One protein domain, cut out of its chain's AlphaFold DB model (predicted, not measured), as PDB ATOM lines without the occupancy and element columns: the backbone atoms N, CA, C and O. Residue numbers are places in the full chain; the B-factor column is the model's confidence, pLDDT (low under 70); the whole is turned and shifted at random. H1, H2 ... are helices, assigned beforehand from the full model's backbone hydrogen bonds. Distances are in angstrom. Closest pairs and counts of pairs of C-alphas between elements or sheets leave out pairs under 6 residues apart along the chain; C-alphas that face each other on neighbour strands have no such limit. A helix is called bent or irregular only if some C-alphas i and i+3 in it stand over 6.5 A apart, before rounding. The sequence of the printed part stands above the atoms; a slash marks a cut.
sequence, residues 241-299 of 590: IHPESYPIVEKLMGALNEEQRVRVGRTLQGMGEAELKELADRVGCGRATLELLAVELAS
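This is residues 241 to 299 of the 590 residues of an uncharacterized protein of Trypanosoma congolense (strain IL3000) (UniProt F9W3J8). A small ball of short helices set crosswise: the longest helix, H1, makes one side, H3 and H5 pack on each other on the opposite side, and H4 spans the space between these two sides, with its last residue near H1. The short H2 sits at an edge, near H1 and H3. The printed part has 59 residues with five named helices, in the order H1 to H5, and no named strand; the class is all helix. It is compact, with a radius of gyration of the C-alphas of 10.1 A, and spans 25 by 22 by 19 A.

H1, residues 243 to 255, touches H4, residues 273 to 283, about perpendicular at 74 degrees; their closest C-alphas, of Lys 251 and Val 283, are 5.8 A apart. H4 touches H5, residues 287 to 298, about perpendicular at 88 degrees, with the C-alphas of Ala 280 and Arg 287 closest at 5.5 A; H5 touches H4 with residues 287 to 290 alone. H5 touches H3, residues 264 to 270, at a steep tilt of 61 degrees, opposite ways; the closest C-alphas, of Gly 265 and Ala 298, are 3.8 A apart. H1 and H5 are close but not clearly touching, with the C-alphas of Val 249 and Leu 293 closest at 7.9 A. H2, residues 258 to 262, is apart from H4 and H5. Each O i to N i+4 pair is within hydrogen-bond range in H2, H3, H4 and H5; in H1 it is 7 of 9.

H1 begins at C-alpha 243 (12.924, 40.156, 22.977) and is 19.4 A long; it is irregular, C-alphas 244 and 247 being 7.1 A apart. H4 measures 15.2 A. H5 measures 16.4 A and ends at C-alpha 298 (12.959, 27.078, 34.714).

The C-alphas farthest apart, of Pro 243 and Ala 274, are 26.5 A apart. The printed part has no cut, the four links are tight, and no printed residue is under 70 in pLDDT.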
ATOM      1  N   ILE A 241      11.926  37.428  29.908       93.06
ATOM      2  CA  ILE A 241      13.037  37.453  28.954       93.06
ATOM      3  C   ILE A 241      12.741  38.505  27.896       93.06
ATOM      4  O   ILE A 241      11.766  38.390  27.157       93.06
ATOM      5  N   HIS A 242      13.582  39.527  27.799       93.94
ATOM      6  CA  HIS A 242      13.391  40.597  26.831       93.94
ATOM      7  C   HIS A 242      13.562  40.087  25.378       93.94
ATOM      8  O   HIS A 242      14.461  39.276  25.136       93.94
ATOM      9  N   PRO A 243      12.785  40.574  24.380       94.81
ATOM     10  CA  PRO A 243      12.924  40.156  22.977       94.81
ATOM     11  C   PRO A 243      14.327  40.308  22.381       94.81
ATOM     12  O   PRO A 243      14.692  39.564  21.475       94.81
ATOM     13  N   GLU A 244      15.149  41.227  22.898       93.31
ATOM     14  CA  GLU A 244      16.548  41.354  22.458       93.31
ATOM     15  C   GLU A 244      17.406  40.126  22.803       93.31
ATOM     16  O   GLU A 244      18.427  39.889  22.164       93.31
ATOM     17  N   SER A 245      16.974  39.332  23.787       94.81
ATOM     18  CA  SER A 245      17.639  38.103  24.220       94.81
ATOM     19  C   SER A 245      17.109  36.853  23.513       94.81
ATOM     20  O   SER A 245      17.654  35.772  23.716       94.81
ATOM     21  N   TYR A 246      16.092  36.949  22.648       95.12
ATOM     22  CA  TYR A 246      15.579  35.774  21.924       95.12
ATOM     23  C   TYR A 246      16.653  35.090  21.063       95.12
ATOM     24  O   TYR A 246      16.785  33.870  21.169       95.12
ATOM     25  N   PRO A 247      17.513  35.820  20.317       95.31
ATOM     26  CA  PRO A 247      18.605  35.187  19.576       95.31
ATOM     27  C   PRO A 247      19.619  34.467  20.480       95.31
ATOM     28  O   PRO A 247      20.240  33.490  20.065       95.31
ATOM     29  N   ILE A 248      19.801  34.937  21.720       95.31
ATOM     30  CA  ILE A 248      20.667  34.294  22.723       95.31
ATOM     31  C   ILE A 248      20.039  32.964  23.152       95.31
ATOM     32  O   ILE A 248      20.729  31.948  23.173       95.31
ATOM     33  N   VAL A 249      18.730  32.945  23.421       94.56
ATOM     34  CA  VAL A 249      17.996  31.716  23.763       94.56
ATOM     35  C   VAL A 249      18.040  30.705  22.613       94.56
ATOM     36  O   VAL A 249      18.277  29.525  22.846       94.56
ATOM     37  N   GLU A 250      17.893  31.142  21.362       93.50
ATOM     38  CA  GLU A 250      18.000  30.255  20.193       93.50
ATOM     39  C   GLU A 250      19.389  29.606  20.081       93.50
ATOM     40  O   GLU A 250      19.501  28.387  19.927       93.50
ATOM     41  N   LYS A 251      20.461  30.397  20.226       94.69
ATOM     42  CA  LYS A 251      21.842  29.888  20.247       94.69
ATOM     43  C   LYS A 251      22.085  28.935  21.414       94.69
ATOM     44  O   LYS A 251      22.729  27.903  21.236       94.69
ATOM     45  N   LEU A 252      21.556  29.264  22.589       94.00
ATOM     46  CA  LEU A 252      21.628  28.431  23.783       94.00
ATOM     47  C   LEU A 252      20.980  27.062  23.542       94.00
ATOM     48  O   LEU A 252      21.595  26.040  23.826       94.00
ATOM     49  N   MET A 253      19.795  27.023  22.928       91.31
ATOM     50  CA  MET A 253      19.130  25.765  22.569       91.31
ATOM     51  C   MET A 253      19.935  24.946  21.546       91.31
ATOM     52  O   MET A 253      19.929  23.715  21.603       91.31
ATOM     53  N   GLY A 254      20.658  25.602  20.634       92.31
ATOM     54  CA  GLY A 254      21.579  24.940  19.703       92.31
ATOM     55  C   GLY A 254      22.857  24.400  20.358       92.31
ATOM     56  O   GLY A 254      23.418  23.416  19.883       92.31
ATOM     57  N   ALA A 255      23.303  25.018  21.452       89.94
ATOM     58  CA  ALA A 255      24.515  24.649  22.182       89.94
ATOM     59  C   ALA A 255      24.310  23.494  23.184       89.94
ATOM     60  O   ALA A 255      25.288  22.927  23.678       89.94
ATOM     61  N   LEU A 256      23.055  23.171  23.498       91.12
ATOM     62  CA  LEU A 256      22.661  22.112  24.425       91.12
ATOM     63  C   LEU A 256      22.258  20.834  23.679       91.12
ATOM     64  O   LEU A 256      21.698  20.877  22.578       91.12
ATOM     65  N   ASN A 257      22.506  19.685  24.306       91.19
ATOM     66  CA  ASN A 257      22.038  18.397  23.798       91.19
ATOM     67  C   ASN A 257      20.517  18.215  24.018       91.19
ATOM     68  O   ASN A 257      19.865  19.025  24.680       91.19
ATOM     69  N   GLU A 258      19.927  17.160  23.447       88.06
ATOM     70  CA  GLU A 258      18.476  16.928  23.538       88.06
ATOM     71  C   GLU A 258      17.960  16.814  24.975       88.06
ATOM     72  O   GLU A 258      16.948  17.431  25.301       88.06
ATOM     73  N   GLU A 259      18.666  16.095  25.846       87.44
ATOM     74  CA  GLU A 259      18.269  15.912  27.246       87.44
ATOM     75  C   GLU A 259      18.312  17.230  28.031       87.44
ATOM     76  O   GLU A 259      17.412  17.532  28.819       87.44
ATOM     77  N   GLN A 260      19.336  18.045  27.774       87.25
ATOM     78  CA  GLN A 260      19.513  19.360  28.378       87.25
ATOM     79  C   GLN A 260      18.440  20.345  27.911       87.25
ATOM     80  O   GLN A 260      17.928  21.108  28.732       87.25
ATOM     81  N   ARG A 261      18.056  20.305  26.627       86.62
ATOM     82  CA  ARG A 261      17.004  21.163  26.054       86.62
ATOM     83  C   ARG A 261      15.646  20.964  26.719       86.62
ATOM     84  O   ARG A 261      14.929  21.940  26.916       86.62
ATOM     85  N   VAL A 262      15.298  19.728  27.087       85.94
ATOM     86  CA  VAL A 262      14.006  19.419  27.733       85.94
ATOM     87  C   VAL A 262      13.861  20.140  29.076       85.94
ATOM     88  O   VAL A 262      12.756  20.499  29.469       85.94
ATOM     89  N   ARG A 263      14.971  20.382  29.784       87.69
ATOM     90  CA  ARG A 263      14.979  21.023  31.108       87.69
ATOM     91  C   ARG A 263      15.946  22.196  31.170       87.69
ATOM     92  O   ARG A 263      16.615  22.367  32.182       87.69
ATOM     93  N   VAL A 264      16.015  23.002  30.109       90.00
ATOM     94  CA  VAL A 264      17.046  24.040  29.935       90.00
ATOM     95  C   VAL A 264      17.251  24.907  31.182       90.00
ATOM     96  O   VAL A 264      18.379  25.007  31.650       90.00
ATOM     97  N   GLY A 265      16.186  25.430  31.799       88.31
ATOM     98  CA  GLY A 265      16.310  26.251  33.009       88.31
ATOM     99  C   GLY A 265      16.943  25.513  34.192       88.31
ATOM    100  O   GLY A 265      17.913  25.994  34.772       88.31
ATOM    101  N   ARG A 266      16.467  24.299  34.508       89.88
ATOM    102  CA  ARG A 266      17.034  23.479  35.597       89.88
ATOM    103  C   ARG A 266      18.452  23.002  35.293       89.88
ATOM    104  O   ARG A 266      19.268  22.922  36.201       89.88
ATOM    105  N   THR A 267      18.740  22.693  34.030       90.75
ATOM    106  CA  THR A 267      20.085  22.339  33.569       90.75
ATOM    107  C   THR A 267      21.048  23.479  33.876       90.75
ATOM    108  O   THR A 267      22.062  23.250  34.518       90.75
ATOM    109  N   LEU A 268      20.700  24.710  33.489       90.62
ATOM    110  CA  LEU A 268      21.535  25.888  33.725       90.62
ATOM    111  C   LEU A 268      21.707  26.197  35.214       90.62
ATOM    112  O   LEU A 268      22.800  26.550  35.636       90.62
ATOM    113  N   GLN A 269      20.656  26.029  36.021       91.00
ATOM    114  CA  GLN A 269      20.730  26.212  37.476       91.00
ATOM    115  C   GLN A 269      21.628  25.179  38.174       91.00
ATOM    116  O   GLN A 269      22.116  25.445  39.268       91.00
ATOM    117  N   GLY A 270      21.818  24.002  37.569       89.75
ATOM    118  CA  GLY A 270      22.689  22.947  38.087       89.75
ATOM    119  C   GLY A 270      24.149  23.047  37.636       89.75
ATOM    120  O   GLY A 270      24.976  22.293  38.143       89.75
ATOM    121  N   MET A 271      24.469  23.937  36.692       90.81
ATOM    122  CA  MET A 271      25.832  24.128  36.190       90.81
ATOM    123  C   MET A 271      26.690  24.899  37.197       90.81
ATOM    124  O   MET A 271      26.224  25.821  37.869       90.81
ATOM    125  N   GLY A 272      27.972  24.542  37.275       91.12
ATOM    126  CA  GLY A 272      28.949  25.306  38.054       91.12
ATOM    127  C   GLY A 272      29.282  26.652  37.399       91.12
ATOM    128  O   GLY A 272      29.076  26.844  36.201       91.12
ATOM    129  N   GLU A 273      29.867  27.580  38.160       89.31
ATOM    130  CA  GLU A 273      30.195  28.927  37.658       89.31
ATOM    131  C   GLU A 273      31.102  28.919  36.416       89.31
ATOM    132  O   GLU A 273      30.893  29.701  35.487       89.31
ATOM    133  N   ALA A 274      32.102  28.031  36.382       90.56
ATOM    134  CA  ALA A 274      33.027  27.914  35.254       90.56
ATOM    135  C   ALA A 274      32.318  27.426  33.981       90.56
ATOM    136  O   ALA A 274      32.510  27.997  32.911       90.56
ATOM    137  N   GLU A 275      31.442  26.428  34.114       91.50
ATOM    138  CA  GLU A 275      30.661  25.872  33.005       91.50
ATOM    139  C   GLU A 275      29.668  26.905  32.449       91.50
ATOM    140  O   GLU A 275      29.567  27.088  31.234       91.50
ATOM    141  N   LEU A 276      28.994  27.653  33.331       91.31
ATOM    142  CA  LEU A 276      28.126  28.765  32.937       91.31
ATOM    143  C   LEU A 276      28.894  29.852  32.189       91.31
ATOM    144  O   LEU A 276      28.380  30.394  31.213       91.31
ATOM    145  N   LYS A 277      30.118  30.172  32.620       92.81
ATOM    146  CA  LYS A 277      30.961  31.166  31.948       92.81
ATOM    147  C   LYS A 277      31.361  30.710  30.543       92.81
ATOM    148  O   LYS A 277      31.180  31.469  29.597       92.81
ATOM    149  N   GLU A 278      31.825  29.472  30.393       93.38
ATOM    150  CA  GLU A 278      32.168  28.907  29.079       93.38
ATOM    151  C   GLU A 278      30.956  28.877  28.137       93.38
ATOM    152  O   GLU A 278      31.056  29.214  26.953       93.38
ATOM    153  N   LEU A 279      29.781  28.521  28.664       92.94
ATOM    154  CA  LEU A 279      28.538  28.556  27.904       92.94
ATOM    155  C   LEU A 279      28.146  29.988  27.515       92.94
ATOM    156  O   LEU A 279      27.720  30.207  26.379       92.94
ATOM    157  N   ALA A 280      28.309  30.955  28.421       93.06
ATOM    158  CA  ALA A 280      28.015  32.366  28.177       93.06
ATOM    159  C   ALA A 280      28.864  32.910  27.022       93.06
ATOM    160  O   ALA A 280      28.315  33.496  26.083       93.06
ATOM    161  N   ASP A 281      30.167  32.619  27.037       93.06
ATOM    162  CA  ASP A 281      31.111  33.009  25.989       93.06
ATOM    163  C   ASP A 281      30.744  32.365  24.641       93.06
ATOM    164  O   ASP A 281      30.725  33.035  23.605       93.06
ATOM    165  N   ARG A 282      30.358  31.081  24.645       93.19
ATOM    166  CA  ARG A 282      29.947  30.348  23.434       93.19
ATOM    167  C   ARG A 282      28.658  30.890  22.811       93.19
ATOM    168  O   ARG A 282      28.527  30.917  21.588       93.19
ATOM    169  N   VAL A 283      27.693  31.291  23.635       93.00
ATOM    170  CA  VAL A 283      26.407  31.848  23.184       93.00
ATOM    171  C   VAL A 283      26.542  33.343  22.830       93.00
ATOM    172  O   VAL A 283      25.797  33.857  21.986       93.00
ATOM    173  N   GLY A 284      27.541  34.021  23.400       92.69
ATOM    174  CA  GLY A 284      27.851  35.431  23.171       92.69
ATOM    175  C   GLY A 284      27.062  36.370  24.083       92.69
ATOM    176  O   GLY A 284      26.502  37.355  23.605       92.69
ATOM    177  N   CYS A 285      26.973  36.052  25.375       92.69
ATOM    178  CA  CYS A 285      26.303  36.882  26.380       92.69
ATOM    179  C   CYS A 285      27.071  36.886  27.711       92.69
ATOM    180  O   CYS A 285      28.006  36.113  27.896       92.69
ATOM    181  N   GLY A 286      26.704  37.774  28.638       92.44
ATOM    182  CA  GLY A 286      27.299  37.787  29.974       92.44
ATOM    183  C   GLY A 286      26.747  36.665  30.860       92.44
ATOM    184  O   GLY A 286      25.596  36.258  30.705       92.44
ATOM    185  N   ARG A 287      27.533  36.222  31.852       91.31
ATOM    186  CA  ARG A 287      27.103  35.217  32.849       91.31
ATOM    187  C   ARG A 287      25.776  35.595  33.516       91.31
ATOM    188  O   ARG A 287      24.871  34.774  33.567       91.31
ATOM    189  N   ALA A 288      25.643  36.850  33.950       91.12
ATOM    190  CA  ALA A 288      24.424  37.343  34.592       91.12
ATOM    191  C   ALA A 288      23.182  37.191  33.691       91.12
ATOM    192  O   ALA A 288      22.100  36.864  34.169       91.12
ATOM    193  N   THR A 289      23.334  37.360  32.372       92.00
ATOM    194  CA  THR A 289      22.244  37.131  31.415       92.00
ATOM    195  C   THR A 289      21.846  35.658  31.379       92.00
ATOM    196  O   THR A 289      20.655  35.367  31.417       92.00
ATOM    197  N   LEU A 290      22.805  34.724  31.349       91.31
ATOM    198  CA  LEU A 290      22.484  33.293  31.417       91.31
ATOM    199  C   LEU A 290      21.814  32.903  32.734       91.31
ATOM    200  O   LEU A 290      20.910  32.076  32.711       91.31
ATOM    201  N   GLU A 291      22.210  33.493  33.858       91.12
ATOM    202  CA  GLU A 291      21.584  33.224  35.157       91.12
ATOM    203  C   GLU A 291      20.130  33.694  35.198       91.12
ATOM    204  O   GLU A 291      19.251  32.951  35.636       91.12
ATOM    205  N   LEU A 292      19.852  34.885  34.663       89.75
ATOM    206  CA  LEU A 292      18.484  35.382  34.506       89.75
ATOM    207  C   LEU A 292      17.662  34.477  33.579       89.75
ATOM    208  O   LEU A 292      16.537  34.105  33.913       89.75
ATOM    209  N   LEU A 293      18.238  34.062  32.444       92.56
ATOM    210  CA  LEU A 293      17.601  33.103  31.538       92.56
ATOM    211  C   LEU A 293      17.356  31.755  32.224       92.56
ATOM    212  O   LEU A 293      16.316  31.147  31.997       92.56
ATOM    213  N   ALA A 294      18.267  31.287  33.078       91.81
ATOM    214  CA  ALA A 294      18.123  30.030  33.801       91.81
ATOM    215  C   ALA A 294      16.900  30.050  34.725       91.81
ATOM    216  O   ALA A 294      16.114  29.103  34.719       91.81
ATOM    217  N   VAL A 295      16.714  31.143  35.473       89.75
ATOM    218  CA  VAL A 295      15.554  31.338  36.355       89.75
ATOM    219  C   VAL A 295      14.258  31.408  35.544       89.75
ATOM    220  O   VAL A 295      13.329  30.643  35.805       89.75
ATOM    221  N   GLU A 296      14.205  32.258  34.518       90.50
ATOM    222  CA  GLU A 296      12.994  32.454  33.710       90.50
ATOM    223  C   GLU A 296      12.613  31.217  32.887       90.50
ATOM    224  O   GLU A 296      11.437  30.878  32.784       90.50
ATOM    225  N   LEU A 297      13.586  30.495  32.324       92.19
ATOM    226  CA  LEU A 297      13.327  29.269  31.565       92.19
ATOM    227  C   LEU A 297      12.989  28.074  32.469       92.19
ATOM    228  O   LEU A 297      12.419  27.094  31.986       92.19
ATOM    229  N   ALA A 298      13.340  28.117  33.758       91.06
ATOM    230  CA  ALA A 298      12.959  27.078  34.714       91.06
ATOM    231  C   ALA A 298      11.486  27.195  35.119       91.06
ATOM    232  O   ALA A 298      10.842  26.183  35.401       91.06
ATOM    233  N   SER A 299      10.947  28.413  35.165       86.06
ATOM    234  CA  SER A 299       9.542  28.678  35.491       86.06
ATOM    235  C   SER A 299       9.020  29.894  34.720       86.06
ATOM    236  O   SER A 299       8.864  30.973  35.297       86.06
TER     237      SER A 299